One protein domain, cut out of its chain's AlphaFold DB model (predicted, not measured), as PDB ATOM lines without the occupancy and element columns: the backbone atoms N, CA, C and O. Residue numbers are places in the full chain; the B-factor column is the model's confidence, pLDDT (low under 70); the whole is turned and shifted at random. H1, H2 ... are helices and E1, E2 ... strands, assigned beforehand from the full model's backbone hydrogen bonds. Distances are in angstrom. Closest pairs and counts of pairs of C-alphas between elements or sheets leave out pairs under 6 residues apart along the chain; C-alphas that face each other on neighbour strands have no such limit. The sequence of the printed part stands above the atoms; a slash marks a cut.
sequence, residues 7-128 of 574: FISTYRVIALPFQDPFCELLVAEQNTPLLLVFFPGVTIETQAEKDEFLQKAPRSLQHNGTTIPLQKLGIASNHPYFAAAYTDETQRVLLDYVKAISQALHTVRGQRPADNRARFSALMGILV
ATOM      1  N   PHE A   7     -10.964   8.462 -42.848       82.81
ATOM      2  CA  PHE A   7     -11.484   7.116 -42.631       82.81
ATOM      3  C   PHE A   7     -10.910   6.120 -43.641       82.81
ATOM      4  O   PHE A   7     -11.130   6.257 -44.843       82.81
ATOM      5  N   ILE A   8     -10.266   5.056 -43.153       83.88
ATOM      6  CA  ILE A   8      -9.953   3.873 -43.965       83.88
ATOM      7  C   ILE A   8     -10.993   2.796 -43.653       83.88
ATOM      8  O   ILE A   8     -11.014   2.217 -42.566       83.88
ATOM      9  N   SER A   9     -11.875   2.527 -44.621       88.38
ATOM     10  CA  SER A   9     -13.048   1.649 -44.482       88.38
ATOM     11  C   SER A   9     -14.011   2.102 -43.372       88.38
ATOM     12  O   SER A   9     -14.969   2.811 -43.657       88.38
ATOM     13  N   THR A  10     -13.767   1.708 -42.121       91.00
ATOM     14  CA  THR A  10     -14.578   2.054 -40.938       91.00
ATOM     15  C   THR A  10     -13.734   2.602 -39.783       91.00
ATOM     16  O   THR A  10     -14.245   2.747 -38.676       91.00
ATOM     17  N   TYR A  11     -12.446   2.867 -40.022       91.12
ATOM     18  CA  TYR A  11     -11.472   3.268 -39.007       91.12
ATOM     19  C   TYR A  11     -11.065   4.720 -39.183       91.12
ATOM     20  O   TYR A  11     -10.557   5.084 -40.243       91.12
ATOM     21  N   ARG A  12     -11.256   5.529 -38.141       92.25
ATOM     22  CA  ARG A  12     -10.844   6.934 -38.104       92.25
ATOM     23  C   ARG A  12      -9.391   7.030 -37.653       92.25
ATOM     24  O   ARG A  12      -9.048   6.516 -36.591       92.25
ATOM     25  N   VAL A  13      -8.542   7.692 -38.435       92.50
ATOM     26  CA  VAL A  13      -7.111   7.835 -38.121       92.50
ATOM     27  C   VAL A  13      -6.896   8.879 -37.024       92.50
ATOM     28  O   VAL A  13      -7.349  10.016 -37.147       92.50
ATOM     29  N   ILE A  14      -6.179   8.498 -35.966       90.88
ATOM     30  CA  ILE A  14      -5.844   9.342 -34.806       90.88
ATOM     31  C   ILE A  14      -4.397   9.837 -34.897       90.88
ATOM     32  O   ILE A  14      -4.122  11.008 -34.644       90.88
ATOM     33  N   ALA A  15      -3.468   8.947 -35.257       90.12
ATOM     34  CA  ALA A  15      -2.044   9.247 -35.374       90.12
ATOM     35  C   ALA A  15      -1.381   8.386 -36.458       90.12
ATOM     36  O   ALA A  15      -1.925   7.369 -36.887       90.12
ATOM     37  N   LEU A  16      -0.183   8.791 -36.877       93.62
ATOM     38  CA  LEU A  16       0.526   8.250 -38.037       93.62
ATOM     39  C   LEU A  16       1.974   7.845 -37.659       93.62
ATOM     40  O   LEU A  16       2.908   8.567 -38.002       93.62
ATOM     41  N   PRO A  17       2.193   6.748 -36.895       89.69
ATOM     42  CA  PRO A  17       3.530   6.299 -36.481       89.69
ATOM     43  C   PRO A  17       4.564   6.093 -37.597       89.69
ATOM     44  O   PRO A  17       5.757   6.231 -37.331       89.69
ATOM     45  N   PHE A  18       4.144   5.735 -38.814       94.12
ATOM     46  CA  PHE A  18       5.035   5.595 -39.971       94.12
ATOM     47  C   PHE A  18       4.264   5.783 -41.281       94.12
ATOM     48  O   PHE A  18       3.150   5.282 -41.426       94.12
ATOM     49  N   GLN A  19       4.880   6.458 -42.251       94.94
ATOM     50  CA  GLN A  19       4.339   6.644 -43.595       94.94
ATOM     51  C   GLN A  19       5.466   6.621 -44.626       94.94
ATOM     52  O   GLN A  19       6.474   7.309 -44.495       94.94
ATOM     53  N   ASP A  20       5.244   5.836 -45.669       94.25
ATOM     54  CA  ASP A  20       6.106   5.624 -46.822       94.25
ATOM     55  C   ASP A  20       5.206   5.480 -48.069       94.25
ATOM     56  O   ASP A  20       4.053   5.060 -47.928       94.25
ATOM     57  N   PRO A  21       5.666   5.784 -49.301       93.38
ATOM     58  CA  PRO A  21       4.834   5.639 -50.497       93.38
ATOM     59  C   PRO A  21       4.255   4.234 -50.741       93.38
ATOM     60  O   PRO A  21       3.331   4.116 -51.545       93.38
ATOM     61  N   PHE A  22       4.767   3.184 -50.084       94.56
ATOM     62  CA  PHE A  22       4.197   1.837 -50.148       94.56
ATOM     63  C   PHE A  22       3.358   1.429 -48.941       94.56
ATOM     64  O   PHE A  22       2.393   0.687 -49.135       94.56
ATOM     65  N   CYS A  23       3.707   1.880 -47.732       95.25
ATOM     66  CA  CYS A  23       3.123   1.390 -46.482       95.25
ATOM     67  C   CYS A  23       2.881   2.520 -45.473       95.25
ATOM     68  O   CYS A  23       3.741   3.374 -45.267       95.25
ATOM     69  N   GLU A  24       1.759   2.466 -44.762       96.19
ATOM     70  CA  GLU A  24       1.429   3.374 -43.661       96.19
ATOM     71  C   GLU A  24       1.055   2.545 -42.423       96.19
ATOM     72  O   GLU A  24       0.221   1.644 -42.512       96.19
ATOM     73  N   LEU A  25       1.677   2.832 -41.272       97.19
ATOM     74  CA  LEU A  25       1.261   2.326 -39.960       97.19
ATOM     75  C   LEU A  25       0.570   3.469 -39.224       97.19
ATOM     76  O   LEU A  25       1.165   4.527 -39.005       97.19
ATOM     77  N   LEU A  26      -0.676   3.231 -38.835       96.56
ATOM     78  CA  LEU A  26      -1.600   4.220 -38.300       96.56
ATOM     79  C   LEU A  26      -2.131   3.751 -36.941       96.56
ATOM     80  O   LEU A  26      -2.411   2.567 -36.754       96.56
ATOM     81  N   VAL A  27      -2.335   4.684 -36.012       95.75
ATOM     82  CA  VAL A  27      -3.205   4.457 -34.850       95.75
ATOM     83  C   VAL A  27      -4.595   4.940 -35.234       95.75
ATOM     84  O   VAL A  27      -4.753   6.091 -35.648       95.75
ATOM     85  N   ALA A  28      -5.595   4.076 -35.109       95.75
ATOM     86  CA  ALA A  28      -6.964   4.362 -35.521       95.75
ATOM     87  C   ALA A  28      -7.991   3.884 -34.484       95.75
ATOM     88  O   ALA A  28      -7.693   3.032 -33.651       95.75
ATOM     89  N   GLU A  29      -9.208   4.416 -34.553       93.50
ATOM     90  CA  GLU A  29     -10.350   4.002 -33.728       93.50
ATOM     91  C   GLU A  29     -11.532   3.519 -34.576       93.50
ATOM     92  O   GLU A  29     -11.747   3.960 -35.707       93.50
ATOM     93  N   GLN A  30     -12.328   2.629 -33.981       90.44
ATOM     94  CA  GLN A  30     -13.722   2.385 -34.369       90.44
ATOM     95  C   GLN A  30     -14.602   2.400 -33.114       90.44
ATOM     96  O   GLN A  30     -15.483   3.240 -32.997       90.44
ATOM     97  N   ASN A  31     -14.295   1.517 -32.157       91.56
ATOM     98  CA  ASN A  31     -14.844   1.523 -30.789       91.56
ATOM     99  C   ASN A  31     -13.731   1.552 -29.721       91.56
ATOM    100  O   ASN A  31     -13.947   2.005 -28.603       91.56
ATOM    101  N   THR A  32     -12.539   1.063 -30.070       93.12
ATOM    102  CA  THR A  32     -11.316   1.066 -29.258       93.12
ATOM    103  C   THR A  32     -10.116   1.438 -30.140       93.12
ATOM    104  O   THR A  32     -10.215   1.301 -31.367       93.12
ATOM    105  N   PRO A  33      -8.989   1.894 -29.558       95.00
ATOM    106  CA  PRO A  33      -7.749   2.111 -30.298       95.00
ATOM    107  C   PRO A  33      -7.177   0.806 -30.861       95.00
ATOM    108  O   PRO A  33      -7.117  -0.216 -30.173       95.00
ATOM    109  N   LEU A  34      -6.717   0.860 -32.107       97.75
ATOM    110  CA  LEU A  34      -6.045  -0.232 -32.801       97.75
ATOM    111  C   LEU A  34      -4.910   0.284 -33.690       97.75
ATOM    112  O   LEU A  34      -4.797   1.482 -33.960       97.75
ATOM    113  N   LEU A  35      -4.071  -0.639 -34.146       97.62
ATOM    114  CA  LEU A  35      -3.011  -0.391 -35.118       97.62
ATOM    115  C   LEU A  35      -3.487  -0.874 -36.487       97.62
ATOM    116  O   LEU A  35      -3.794  -2.055 -36.653       97.62
ATOM    117  N   LEU A  36      -3.560   0.035 -37.457       97.44
ATOM    118  CA  LEU A  36      -3.917  -0.266 -38.840       97.44
ATOM    119  C   LEU A  36      -2.663  -0.181 -39.712       97.44
ATOM    120  O   LEU A  36      -1.955   0.824 -39.673       97.44
ATOM    121  N   VAL A  37      -2.412  -1.204 -40.525       97.25
ATOM    122  CA  VAL A  37      -1.411  -1.150 -41.597       97.25
ATOM    123  C   VAL A  37      -2.136  -1.070 -42.932       97.25
ATOM    124  O   VAL A  37      -2.986  -1.912 -43.228       97.25
ATOM    125  N   PHE A  38      -1.798  -0.057 -43.723       97.06
ATOM    126  CA  PHE A  38      -2.384   0.237 -45.029       97.06
ATOM    127  C   PHE A  38      -1.295   0.231 -46.108       97.06
ATOM    128  O   PHE A  38      -0.185   0.707 -45.868       97.06
ATOM    129  N   PHE A  39      -1.600  -0.298 -47.297       97.00
ATOM    130  CA  PHE A  39      -0.621  -0.479 -48.377       97.00
ATOM    131  C   PHE A  39      -0.963   0.343 -49.639       97.00
ATOM    132  O   PHE A  39      -1.279  -0.235 -50.681       97.00
ATOM    133  N   PRO A  40      -0.903   1.691 -49.594       95.19
ATOM    134  CA  PRO A  40      -1.313   2.548 -50.714       95.19
ATOM    135  C   PRO A  40      -0.462   2.382 -51.985       95.19
ATOM    136  O   PRO A  40      -0.906   2.743 -53.070       95.19
ATOM    137  N   GLY A  41       0.753   1.829 -51.889       93.69
ATOM    138  CA  GLY A  41       1.587   1.531 -53.062       93.69
ATOM    139  C   GLY A  41       1.405   0.119 -53.637       93.69
ATOM    140  O   GLY A  41       2.152  -0.269 -54.543       93.69
ATOM    141  N   VAL A  42       0.442  -0.657 -53.125       96.50
ATOM    142  CA  VAL A  42       0.031  -1.960 -53.666       96.50
ATOM    143  C   VAL A  42      -1.441  -1.870 -54.060       96.50
ATOM    144  O   VAL A  42      -2.305  -1.685 -53.207       96.50
ATOM    145  N   THR A  43      -1.730  -1.999 -55.352       96.94
ATOM    146  CA  THR A  43      -3.102  -2.014 -55.877       96.94
ATOM    147  C   THR A  43      -3.484  -3.443 -56.231       96.94
ATOM    148  O   THR A  43      -2.721  -4.136 -56.901       96.94
ATOM    149  N   ILE A  44      -4.661  -3.871 -55.789       95.81
ATOM    150  CA  ILE A  44      -5.292  -5.130 -56.180       95.81
ATOM    151  C   ILE A  44      -6.156  -4.842 -57.411       95.81
ATOM    152  O   ILE A  44      -7.131  -4.094 -57.325       95.81
ATOM    153  N   GLU A  45      -5.774  -5.393 -58.563       96.12
ATOM    154  CA  GLU A  45      -6.405  -5.091 -59.856       96.12
ATOM    155  C   GLU A  45      -7.453  -6.139 -60.244       96.12
ATOM    156  O   GLU A  45      -8.432  -5.827 -60.922       96.12
ATOM    157  N   THR A  46      -7.274  -7.380 -59.790       96.62
ATOM    158  CA  THR A  46      -8.141  -8.509 -60.139       96.62
ATOM    159  C   THR A  46      -8.892  -9.076 -58.936       96.62
ATOM    160  O   THR A  46      -8.423  -9.067 -57.795       96.62
ATOM    161  N   GLN A  47     -10.063  -9.665 -59.199       96.75
ATOM    162  CA  GLN A  47     -10.812 -10.408 -58.182       96.75
ATOM    163  C   GLN A  47     -10.013 -11.623 -57.658       96.75
ATOM    164  O   GLN A  47     -10.107 -11.938 -56.479       96.75
ATOM    165  N   ALA A  48      -9.153 -12.232 -58.486       96.50
ATOM    166  CA  ALA A  48      -8.271 -13.326 -58.074       96.50
ATOM    167  C   ALA A  48      -7.215 -12.893 -57.037       96.50
ATOM    168  O   ALA A  48      -7.007 -13.602 -56.059       96.50
ATOM    169  N   GLU A  49      -6.593 -11.721 -57.200       96.94
ATOM    170  CA  GLU A  49      -5.660 -11.151 -56.208       96.94
ATOM    171  C   GLU A  49      -6.387 -10.759 -54.912       96.94
ATOM    172  O   GLU A  49      -5.874 -10.966 -53.815       96.94
ATOM    173  N   LYS A  50      -7.620 -10.251 -55.020       96.44
ATOM    174  CA  LYS A  50      -8.489  -9.976 -53.865       96.44
ATOM    175  C   LYS A  50      -8.815 -11.243 -53.074       96.44
ATOM    176  O   LYS A  50      -8.702 -11.231 -51.849       96.44
ATOM    177  N   ASP A  51      -9.191 -12.322 -53.753       95.69
ATOM    178  CA  ASP A  51      -9.475 -13.605 -53.108       95.69
ATOM    179  C   ASP A  51      -8.196 -14.250 -52.552       95.69
ATOM    180  O   ASP A  51      -8.207 -14.757 -51.433       95.69
ATOM    181  N   GLU A  52      -7.067 -14.152 -53.259       96.31
ATOM    182  CA  GLU A  52      -5.754 -14.585 -52.767       96.31
ATOM    183  C   GLU A  52      -5.340 -13.845 -51.486       96.31
ATOM    184  O   GLU A  52      -4.935 -14.493 -50.519       96.31
ATOM    185  N   PHE A  53      -5.494 -12.518 -51.431       96.19
ATOM    186  CA  PHE A  53      -5.224 -11.740 -50.221       96.19
ATOM    187  C   PHE A  53      -6.142 -12.160 -49.066       96.19
ATOM    188  O   PHE A  53      -5.660 -12.491 -47.984       96.19
ATOM    189  N   LEU A  54      -7.459 -12.198 -49.292       94.62
ATOM    190  CA  LEU A  54      -8.443 -12.480 -48.240       94.62
ATOM    191  C   LEU A  54      -8.422 -13.937 -47.742       94.62
ATOM    192  O   LEU A  54      -8.847 -14.187 -46.614       94.62
ATOM    193  N   GLN A  55      -7.937 -14.888 -48.548       94.50
ATOM    194  CA  GLN A  55      -7.844 -16.305 -48.172       94.50
ATOM    195  C   GLN A  55      -6.465 -16.711 -47.635       94.50
ATOM    196  O   GLN A  55      -6.405 -17.554 -46.740       94.50
ATOM    197  N   LYS A  56      -5.362 -16.161 -48.173       94.56
ATOM    198  CA  LYS A  56      -3.994 -16.595 -47.822       94.56
ATOM    199  C   LYS A  56      -3.279 -15.698 -46.816       94.56
ATOM    200  O   LYS A  56      -2.343 -16.180 -46.180       94.56
ATOM    201  N   ALA A  57      -3.668 -14.429 -46.654       90.19
ATOM    202  CA  ALA A  57      -3.053 -13.581 -45.632       90.19
ATOM    203  C   ALA A  57      -3.278 -14.195 -44.233       90.19
ATOM    204  O   ALA A  57      -4.383 -14.655 -43.926       90.19
ATOM    205  N   PRO A  58      -2.245 -14.253 -43.376       90.44
ATOM    206  CA  PRO A  58      -2.321 -15.012 -42.138       90.44
ATOM    207  C   PRO A  58      -3.210 -14.296 -41.116       90.44
ATOM    208  O   PRO A  58      -3.264 -13.072 -41.062       90.44
ATOM    209  N   ARG A  59      -3.861 -15.055 -40.228       93.62
ATOM    210  CA  ARG A  59      -4.632 -14.475 -39.108       93.62
ATOM    211  C   ARG A  59      -3.751 -13.948 -37.967       93.62
ATOM    212  O   ARG A  59      -4.255 -13.307 -37.048       93.62
ATOM    213  N   SER A  60      -2.449 -14.199 -38.022       94.06
ATOM    214  CA  SER A  60      -1.456 -13.614 -37.129       94.06
ATOM    215  C   SER A  60      -0.121 -13.433 -37.846       94.06
ATOM    216  O   SER A  60       0.282 -14.266 -38.654       94.06
ATOM    217  N   LEU A  61       0.575 -12.342 -37.544       92.75
ATOM    218  CA  LEU A  61       1.923 -12.085 -38.044       92.75
ATOM    219  C   LEU A  61       2.941 -12.611 -37.035       92.75
ATOM    220  O   LEU A  61       2.740 -12.461 -35.830       92.75
ATOM    221  N   GLN A  62       4.043 -13.187 -37.513       90.31
ATOM    222  CA  GLN A  62       5.189 -13.532 -36.673       90.31
ATOM    223  C   GLN A  62       6.401 -12.697 -37.072       90.31
ATOM    224  O   GLN A  62       6.818 -12.709 -38.229       90.31
ATOM    225  N   HIS A  63       6.979 -11.985 -36.107       87.50
ATOM    226  CA  HIS A  63       8.200 -11.211 -36.304       87.50
ATOM    227  C   HIS A  63       9.031 -11.225 -35.014       87.50
ATOM    228  O   HIS A  63       8.505 -10.997 -33.928       87.50
ATOM    229  N   ASN A  64      10.323 -11.549 -35.128       87.06
ATOM    230  CA  ASN A  64      11.283 -11.623 -34.015       87.06
ATOM    231  C   ASN A  64      10.785 -12.438 -32.796       87.06
ATOM    232  O   ASN A  64      10.998 -12.058 -31.649       87.06
ATOM    233  N   GLY A  65      10.081 -13.549 -33.048       89.06
ATOM    234  CA  GLY A  65       9.495 -14.426 -32.020       89.06
ATOM    235  C   GLY A  65       8.146 -13.963 -31.450       89.06
ATOM    236  O   GLY A  65       7.446 -14.760 -30.832       89.06
ATOM    237  N   THR A  66       7.733 -12.720 -31.703       90.50
ATOM    238  CA  THR A  66       6.430 -12.192 -31.272       90.50
ATOM    239  C   THR A  66       5.341 -12.588 -32.269       90.50
ATOM    240  O   THR A  66       5.526 -12.443 -33.478       90.50
ATOM    241  N   THR A  67       4.194 -13.068 -31.772       94.88
ATOM    242  CA  THR A  67       3.004 -13.369 -32.589       94.88
ATOM    243  C   THR A  67       1.934 -12.301 -32.371       94.88
ATOM    244  O   THR A  67       1.387 -12.190 -31.277       94.88
ATOM    245  N   ILE A  68       1.602 -11.544 -33.416       96.06
ATOM    246  CA  ILE A  68       0.586 -10.485 -33.393       96.06
ATOM    247  C   ILE A  68      -0.719 -11.031 -33.992       96.06
ATOM    248  O   ILE A  68      -0.739 -11.315 -35.191       96.06
ATOM    249  N   PRO A  69      -1.817 -11.171 -33.228       96.12
ATOM    250  CA  PRO A  69      -3.112 -11.549 -33.784       96.12
ATOM    251  C   PRO A  69      -3.725 -10.392 -34.587       96.12
ATOM    252  O   PRO A  69      -3.828  -9.265 -34.096       96.12
ATOM    253  N   LEU A  70      -4.176 -10.675 -35.812       96.00
ATOM    254  CA  LEU A  70      -4.899  -9.705 -36.632       96.00
ATOM    255  C   LEU A  70      -6.392  -9.752 -36.293       96.00
ATOM    256  O   LEU A  70      -7.040 -10.792 -36.392       96.00
ATOM    257  N   GLN A  71      -6.944  -8.602 -35.912       95.31
ATOM    258  CA  GLN A  71      -8.369  -8.422 -35.629       95.31
ATOM    259  C   GLN A  71      -9.204  -8.361 -36.915       95.31
ATOM    260  O   GLN A  71     -10.368  -8.760 -36.916       95.31
ATOM    261  N   LYS A  72      -8.625  -7.845 -38.007       95.25
ATOM    262  CA  LYS A  72      -9.291  -7.721 -39.309       95.25
ATOM    263  C   LYS A  72      -8.275  -7.697 -40.447       95.25
ATOM    264  O   LYS A  72      -7.197  -7.125 -40.313       95.25
ATOM    265  N   LEU A  73      -8.679  -8.257 -41.579       95.62
ATOM    266  CA  LEU A  73      -8.053  -8.123 -42.893       95.62
ATOM    267  C   LEU A  73      -9.090  -7.501 -43.835       95.62
ATOM    268  O   LEU A  73     -10.290  -7.735 -43.670       95.62
ATOM    269  N   GLY A  74      -8.660  -6.700 -44.805       95.75
ATOM    270  CA  GLY A  74      -9.589  -6.071 -45.736       95.75
ATOM    271  C   GLY A  74      -8.919  -5.335 -46.886       95.75
ATOM    272  O   GLY A  74      -7.700  -5.309 -47.017       95.75
ATOM    273  N   ILE A  75      -9.753  -4.735 -47.731       96.06
ATOM    274  CA  ILE A  75      -9.338  -3.910 -48.865       96.06
ATOM    275  C   ILE A  75     -10.140  -2.608 -48.792       96.06
ATOM    276  O   ILE A  75     -11.351  -2.640 -48.567       96.06
ATOM    277  N   ALA A  76      -9.473  -1.470 -48.955       94.25
ATOM    278  CA  ALA A  76     -10.081  -0.144 -49.012       94.25
ATOM    279  C   ALA A  76      -9.557   0.575 -50.258       94.25
ATOM    280  O   ALA A  76      -8.348   0.672 -50.444       94.25
ATOM    281  N   SER A  77     -10.454   1.035 -51.136       93.50
ATOM    282  CA  SER A  77     -10.093   1.682 -52.412       93.50
ATOM    283  C   SER A  77      -9.071   0.880 -53.240       93.50
ATOM    284  O   SER A  77      -8.100   1.431 -53.740       93.50
ATOM    285  N   ASN A  78      -9.274  -0.439 -53.346       95.62
ATOM    286  CA  ASN A  78      -8.382  -1.420 -53.992       95.62
ATOM    287  C   ASN A  78      -6.981  -1.595 -53.366       95.62
ATOM    288  O   ASN A  78      -6.173  -2.357 -53.894       95.62
ATOM    289  N   HIS A  79      -6.707  -0.988 -52.210       96.06
ATOM    290  CA  HIS A  79      -5.474  -1.190 -51.446       96.06
ATOM    291  C   HIS A  79      -5.705  -2.142 -50.258       96.06
ATOM    292  O   HIS A  79      -6.698  -1.978 -49.537       96.06
ATOM    293  N   PRO A  80      -4.832  -3.141 -50.024       97.19
ATOM    294  CA  PRO A  80      -4.973  -4.044 -48.889       97.19
ATOM    295  C   PRO A  80      -4.688  -3.343 -47.553       97.19
ATOM    296  O   PRO A  80      -3.905  -2.392 -47.476       97.19
ATOM    297  N   TYR A  81      -5.310  -3.844 -46.485       97.31
ATOM    298  CA  TYR A  81      -5.050  -3.423 -45.109       97.31
ATOM    299  C   TYR A  81      -5.235  -4.563 -44.100       97.31
ATOM    300  O   TYR A  81      -5.962  -5.531 -44.346       97.31
ATOM    301  N   PHE A  82      -4.633  -4.405 -42.922       96.56
ATOM    302  CA  PHE A  82      -4.976  -5.190 -41.735       96.56
ATOM    303  C   PHE A  82      -5.014  -4.343 -40.462       96.56
ATOM    304  O   PHE A  82      -4.442  -3.256 -40.402       96.56
ATOM    305  N   ALA A  83      -5.707  -4.853 -39.444       96.94
ATOM    306  CA  ALA A  83      -5.835  -4.254 -38.122       96.94
ATOM    307  C   ALA A  83      -5.358  -5.227 -37.034       96.94
ATOM    308  O   ALA A  83      -5.701  -6.411 -37.076       96.94
ATOM    309  N   ALA A  84      -4.633  -4.726 -36.037       97.50
ATOM    310  CA  ALA A  84      -4.205  -5.453 -34.841       97.50
ATOM    311  C   ALA A  84      -4.489  -4.626 -33.574       97.50
ATOM    312  O   ALA A  84      -4.635  -3.407 -33.645       97.50
ATOM    313  N   ALA A  85      -4.557  -5.271 -32.408       96.75
ATOM    314  CA  ALA A  85      -4.802  -4.577 -31.141       96.75
ATOM    315  C   ALA A  85      -3.709  -3.531 -30.841       96.75
ATOM    316  O   ALA A  85      -2.524  -3.811 -31.023       96.75
ATOM    317  N   TYR A  86      -4.086  -2.347 -30.343       96.38
ATOM    318  CA  TYR A  86      -3.096  -1.361 -29.907       96.38
ATOM    319  C   TYR A  86      -2.430  -1.810 -28.598       96.38
ATOM    320  O   TYR A  86      -3.083  -1.908 -27.561       96.38
ATOM    321  N   THR A  87      -1.117  -2.030 -28.649       96.00
ATOM    322  CA  THR A  87      -0.206  -2.071 -27.493       96.00
ATOM    323  C   THR A  87       1.144  -1.505 -27.934       96.00
ATOM    324  O   THR A  87       1.485  -1.601 -29.114       96.00
ATOM    325  N   ASP A  88       1.943  -0.961 -27.015       91.81
ATOM    326  CA  ASP A  88       3.253  -0.382 -27.364       91.81
ATOM    327  C   ASP A  88       4.233  -1.433 -27.925       91.81
ATOM    328  O   ASP A  88       5.056  -1.135 -28.795       91.81
ATOM    329  N   GLU A  89       4.114  -2.686 -27.472       93.75
ATOM    330  CA  GLU A  89       4.855  -3.831 -28.010       93.75
ATOM    331  C   GLU A  89       4.404  -4.168 -29.437       93.75
ATOM    332  O   GLU A  89       5.235  -4.252 -30.342       93.75
ATOM    333  N   THR A  90       3.091  -4.271 -29.678       95.12
ATOM    334  CA  THR A  90       2.557  -4.525 -31.027       95.12
ATOM    335  C   THR A  90       2.882  -3.375 -31.981       95.12
ATOM    336  O   THR A  90       3.228  -3.637 -33.130       95.12
ATOM    337  N   GLN A  91       2.869  -2.116 -31.525       96.25
ATOM    338  CA  GLN A  91       3.289  -0.975 -32.343       96.25
ATOM    339  C   GLN A  91       4.765  -1.086 -32.731       96.25
ATOM    340  O   GLN A  91       5.096  -0.865 -33.893       96.25
ATOM    341  N   ARG A  92       5.649  -1.446 -31.793       94.81
ATOM    342  CA  ARG A  92       7.086  -1.605 -32.067       94.81
ATOM    343  C   ARG A  92       7.348  -2.731 -33.069       94.81
ATOM    344  O   ARG A  92       8.037  -2.514 -34.060       94.81
ATOM    345  N   VAL A  93       6.754  -3.904 -32.850       93.88
ATOM    346  CA  VAL A  93       6.952  -5.074 -33.718       93.88
ATOM    347  C   VAL A  93       6.314  -4.866 -35.101       93.88
ATOM    348  O   VAL A  93       6.929  -5.227 -36.105       93.88
ATOM    349  N   LEU A  94       5.140  -4.224 -35.195       95.44
ATOM    350  CA  LEU A  94       4.561  -3.833 -36.489       95.44
ATOM    351  C   LEU A  94       5.388  -2.767 -37.206       95.44
ATOM    352  O   LEU A  94       5.514  -2.843 -38.422       95.44
ATOM    353  N   LEU A  95       5.961  -1.793 -36.494       95.31
ATOM    354  CA  LEU A  95       6.788  -0.749 -37.099       95.31
ATOM    355  C   LEU A  95       8.007  -1.345 -37.818       95.31
ATOM    356  O   LEU A  95       8.304  -0.951 -38.944       95.31
ATOM    357  N   ASP A  96       8.683  -2.319 -37.209       92.81
ATOM    358  CA  ASP A  96       9.840  -2.973 -37.832       92.81
ATOM    359  C   ASP A  96       9.431  -3.937 -38.962       92.81
ATOM    360  O   ASP A  96      10.060  -3.947 -40.024       92.81
ATOM    361  N   TYR A  97       8.304  -4.643 -38.813       93.94
ATOM    362  CA  TYR A  97       7.728  -5.472 -39.880       93.94
ATOM    363  C   TYR A  97       7.293  -4.640 -41.107       93.94
ATOM    364  O   TYR A  97       7.556  -5.017 -42.249       93.94
ATOM    365  N   VAL A  98       6.695  -3.461 -40.893       95.12
ATOM    366  CA  VAL A  98       6.270  -2.536 -41.959       95.12
ATOM    367  C   VAL A  98       7.466  -1.914 -42.689       95.12
ATOM    368  O   VAL A  98       7.429  -1.816 -43.918       95.12
ATOM    369  N   LYS A  99       8.558  -1.573 -41.987       93.88
ATOM    370  CA  LYS A  99       9.821  -1.159 -42.632       93.88
ATOM    371  C   LYS A  99      10.359  -2.252 -43.560       93.88
ATOM    372  O   LYS A  99      10.745  -1.949 -44.687       93.88
ATOM    373  N   ALA A 100      10.347  -3.514 -43.119       92.62
ATOM    374  CA  ALA A 100      10.816  -4.641 -43.926       92.62
ATOM    375  C   ALA A 100       9.971  -4.842 -45.202       92.62
ATOM    376  O   ALA A 100      10.530  -5.034 -46.284       92.62
ATOM    377  N   ILE A 101       8.639  -4.723 -45.106       94.19
ATOM    378  CA  ILE A 101       7.748  -4.759 -46.280       94.19
ATOM    379  C   ILE A 101       8.032  -3.580 -47.222       94.19
ATOM    380  O   ILE A 101       8.197  -3.790 -48.424       94.19
ATOM    381  N   SER A 102       8.140  -2.354 -46.699       94.75
ATOM    382  CA  SER A 102       8.452  -1.163 -47.503       94.75
ATOM    383  C   SER A 102       9.779  -1.323 -48.262       94.75
ATOM    384  O   SER A 102       9.813  -1.133 -49.478       94.75
ATOM    385  N   GLN A 103      10.849  -1.778 -47.599       94.94
ATOM    386  CA  GLN A 103      12.154  -2.019 -48.229       94.94
ATOM    387  C   GLN A 103      12.076  -3.050 -49.370       94.94
ATOM    388  O   GLN A 103      12.684  -2.859 -50.430       94.94
ATOM    389  N   ALA A 104      11.302  -4.123 -49.198       93.56
ATOM    390  CA  ALA A 104      11.070  -5.100 -50.257       93.56
ATOM    391  C   ALA A 104      10.252  -4.519 -51.428       93.56
ATOM    392  O   ALA A 104      10.611  -4.723 -52.589       93.56
ATOM    393  N   LEU A 105       9.202  -3.735 -51.155       95.69
ATOM    394  CA  LEU A 105       8.378  -3.098 -52.190       95.69
ATOM    395  C   LEU A 105       9.145  -2.020 -52.973       95.69
ATOM    396  O   LEU A 105       9.012  -1.958 -54.197       95.69
ATOM    397  N   HIS A 106      10.020  -1.246 -52.319       94.12
ATOM    398  CA  HIS A 106      10.979  -0.356 -52.989       94.12
ATOM    399  C   HIS A 106      11.959  -1.127 -53.876       94.12
ATOM    400  O   HIS A 106      12.216  -0.709 -55.006       94.12
ATOM    401  N   THR A 107      12.458  -2.278 -53.415       94.69
ATOM    402  CA  THR A 107      13.361  -3.139 -54.201       94.69
ATOM    403  C   THR A 107      12.671  -3.629 -55.480       94.69
ATOM    404  O   THR A 107      13.230  -3.517 -56.574       94.69
ATOM    405  N   VAL A 108      11.420  -4.093 -55.376       95.00
ATOM    406  CA  VAL A 108      10.604  -4.504 -56.533       95.00
ATOM    407  C   VAL A 108      10.276  -3.322 -57.444       95.00
ATOM    408  O   VAL A 108      10.377  -3.461 -58.660       95.00
ATOM    409  N   ARG A 109       9.956  -2.138 -56.899       95.00
ATOM    410  CA  ARG A 109       9.744  -0.912 -57.690       95.00
ATOM    411  C   ARG A 109      10.993  -0.528 -58.486       95.00
ATOM    412  O   ARG A 109      10.867  -0.156 -59.647       95.00
ATOM    413  N   GLY A 110      12.181  -0.629 -57.888       90.88
ATOM    414  CA  GLY A 110      13.451  -0.340 -58.560       90.88
ATOM    415  C   GLY A 110      13.736  -1.282 -59.733       90.88
ATOM    416  O   GLY A 110      14.253  -0.847 -60.757       90.88
ATOM    417  N   GLN A 111      13.342  -2.554 -59.615       94.00
ATOM    418  CA  GLN A 111      13.467  -3.545 -60.691       94.00
ATOM    419  C   GLN A 111      12.349  -3.442 -61.742       94.00
ATOM    420  O   GLN A 111      12.580  -3.732 -62.913       94.00
ATOM    421  N   ARG A 112      11.126  -3.076 -61.333       94.12
ATOM    422  CA  ARG A 112       9.921  -3.051 -62.179       94.12
ATOM    423  C   ARG A 112       8.970  -1.903 -61.785       94.12
ATOM    424  O   ARG A 112       7.964  -2.138 -61.109       94.12
ATOM    425  N   PRO A 113       9.221  -0.658 -62.230       89.19
ATOM    426  CA  PRO A 113       8.487   0.515 -61.742       89.19
ATOM    427  C   PRO A 113       6.964   0.462 -61.935       89.19
ATOM    428  O   PRO A 113       6.223   0.917 -61.066       89.19
ATOM    429  N   ALA A 114       6.494  -0.117 -63.045       91.62
ATOM    430  CA  ALA A 114       5.076  -0.179 -63.412       91.62
ATOM    431  C   ALA A 114       4.357  -1.479 -62.987       91.62
ATOM    432  O   ALA A 114       3.142  -1.573 -63.121       91.62
ATOM    433  N   ASP A 115       5.069  -2.482 -62.464       94.50
ATOM    434  CA  ASP A 115       4.505  -3.815 -62.202       94.50
ATOM    435  C   ASP A 115       3.790  -3.847 -60.833       94.50
ATOM    436  O   ASP A 115       4.407  -4.078 -59.788       94.50
ATOM    437  N   ASN A 116       2.483  -3.549 -60.827       93.38
ATOM    438  CA  ASN A 116       1.630  -3.660 -59.633       93.38
ATOM    439  C   ASN A 116       1.559  -5.117 -59.139       93.38
ATOM    440  O   ASN A 116       1.655  -5.363 -57.935       93.38
ATOM    441  N   ARG A 117       1.489  -6.088 -60.057       95.56
ATOM    442  CA  ARG A 117       1.362  -7.516 -59.744       95.56
ATOM    443  C   ARG A 117       2.617  -8.099 -59.089       95.56
ATOM    444  O   ARG A 117       2.503  -8.908 -58.171       95.56
ATOM    445  N   ALA A 118       3.816  -7.661 -59.477       95.38
ATOM    446  CA  ALA A 118       5.048  -8.018 -58.769       95.38
ATOM    447  C   ALA A 118       5.087  -7.437 -57.348       95.38
ATOM    448  O   ALA A 118       5.544  -8.120 -56.433       95.38
ATOM    449  N   ARG A 119       4.577  -6.215 -57.135       96.56
ATOM    450  CA  ARG A 119       4.452  -5.625 -55.790       96.56
ATOM    451  C   ARG A 119       3.429  -6.371 -54.929       96.56
ATOM    452  O   ARG A 119       3.730  -6.668 -53.778       96.56
ATOM    453  N   PHE A 120       2.282  -6.759 -55.489       97.06
ATOM    454  CA  PHE A 120       1.316  -7.626 -54.804       97.06
ATOM    455  C   PHE A 120       1.922  -8.994 -54.444       97.06
ATOM    456  O   PHE A 120       1.855  -9.419 -53.293       97.06
ATOM    457  N   SER A 121       2.595  -9.647 -55.396       95.06
ATOM    458  CA  SER A 121       3.279 -10.930 -55.181       95.06
ATOM    459  C   SER A 121       4.360 -10.846 -54.094       95.06
ATOM    460  O   SER A 121       4.445 -11.722 -53.235       95.06
ATOM    461  N   ALA A 122       5.137  -9.760 -54.058       95.69
ATOM    462  CA  ALA A 122       6.138  -9.530 -53.018       95.69
ATOM    463  C   ALA A 122       5.522  -9.264 -51.635       95.69
ATOM    464  O   ALA A 122       6.028  -9.788 -50.646       95.69
ATOM    465  N   LEU A 123       4.409  -8.522 -51.556       96.19
ATOM    466  CA  LEU A 123       3.645  -8.370 -50.315       96.19
ATOM    467  C   LEU A 123       3.158  -9.740 -49.811       96.19
ATOM    468  O   LEU A 123       3.406 -10.097 -48.660       96.19
ATOM    469  N   MET A 124       2.535 -10.545 -50.678       95.69
ATOM    470  CA  MET A 124       2.067 -11.888 -50.319       95.69
ATOM    471  C   MET A 124       3.214 -12.825 -49.919       95.69
ATOM    472  O   MET A 124       3.059 -13.593 -48.974       95.69
ATOM    473  N   GLY A 125       4.385 -12.723 -50.556       93.94
ATOM    474  CA  GLY A 125       5.585 -13.489 -50.199       93.94
ATOM    475  C   GLY A 125       6.218 -13.130 -48.846       93.94
ATOM    476  O   GLY A 125       7.062 -13.884 -48.367       93.94
ATOM    477  N   ILE A 126       5.822 -12.010 -48.228       92.88
ATOM    478  CA  ILE A 126       6.253 -11.593 -46.878       92.88
ATOM    479  C   ILE A 126       5.152 -11.851 -45.841       92.88
ATOM    480  O   ILE A 126       5.453 -12.190 -44.695       92.88
ATOM    481  N   LEU A 127       3.881 -11.704 -46.235       91.75
ATOM    482  CA  LEU A 127       2.730 -11.995 -45.379       91.75
ATOM    483  C   LEU A 127       2.526 -13.501 -45.174       91.75
ATOM    484  O   LEU A 127       2.217 -13.917 -44.064       91.75
ATOM    485  N   VAL A 128       2.676 -14.328 -46.212       89.38
ATOM    486  CA  VAL A 128       2.462 -15.779 -46.112       89.38
ATOM    487  C   VAL A 128       3.750 -16.455 -45.619       89.38
ATOM    488  O   VAL A 128       4.723 -16.511 -46.374       89.38
TER     489      VAL A 128
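AT A GLANCE: This is residues 7 to 128 of the 574 residues of an uncharacterized protein of Dictyobacter alpinus (UniProt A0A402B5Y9). A strongly twisted six-stranded sheet curls round one long helix, H2, whose residues 88 to 102 fill the hollow of the sheet. Past the sheet, H2 turns back through a tight link into H3, which only grazes the sheet, while H1 lies along E5. The printed part has 122 residues with three named helices and six named strands, in the order E1 E2 E3 H1 E4 E5 E6 H2 H3, and its class is mixed, helices and strands. The sheet runs E1 E2 E3 E6 E5 E4, all antiparallel. The whole is compact, with a radius of gyration of the C-alphas of 13.5 A and spans of 38 by 28 by 24 A.

IN THESE COORDINATES: E1, residues 11 to 19, begins at C-alpha 11 at (-11.472, 3.268, -39.007), bends by 83 degrees at residue 14 and is 16.8 A long. E2 is residues 24 to 29, 15.4 A, and E3 is residues 33 to 38, 15.8 A. H1 is residues 47 to 56, 13.9 A. E4 is residues 60 to 63, 10.0 A. E5, residues 66 to 76, measures 27.1 A and bends by 62 degrees at residue 71. E6 is residues 79 to 85, 20.6 A. H2, residues 88 to 111, measures 35.0 A from C-alpha 88 at (3.253, -0.382, -27.364). H3, residues 116 to 127, is 16.5 A long and ends at C-alpha 127 at (2.730, -11.995, -45.379).

HOW THE PARTS SIT: E1, E2 and E3 form a meander, each strand the antiparallel neighbour of the one before, and E4, E5 and E6 form another. N 14 and O 27 of E1 and E2 are 2.8 A apart, within hydrogen-bond range, as are N 26 and O 36 of E2 and E3 at 2.9 A. E3 and E6 are antiparallel neighbours, with N 35 and O 84 at 2.9 A. E5 is staggered: residues 66 to 69 pair with E4, N 68 and O 61 at 2.8 A, and residues 70 to 76 with E6, N 74 and O 81 at 3.0 A. H2 is on one face of this sheet, making two layers, helix and sheet; the closest C-alphas of E5 and H2 are those of Ile 68 and Thr 90, 6.7 A. H3 touches H2 at residues 101 to 109 of H2 alone, the closest C-alphas being those of Leu 105 and Arg 119, 5.9 A; this helical hairpin runs opposite ways at a steep tilt of 36 degrees, only just steep. H1 is over E5 at a height over the sheet of 9.5 A, and H1 and H3 are close but not clearly touching, Phe 53 and Met 124 having the closest C-alphas at 7.3 A. In H1, H2 and H3 every O i to N i+4 pair is within hydrogen-bond range.

THE WHOLE: The two C-alphas farthest apart are those of Asn 31 and Gln 111, 41.5 A. The printed part has no cut, and no link is long. The mean pLDDT of the printed part is 94.2, and no printed residue is under 70.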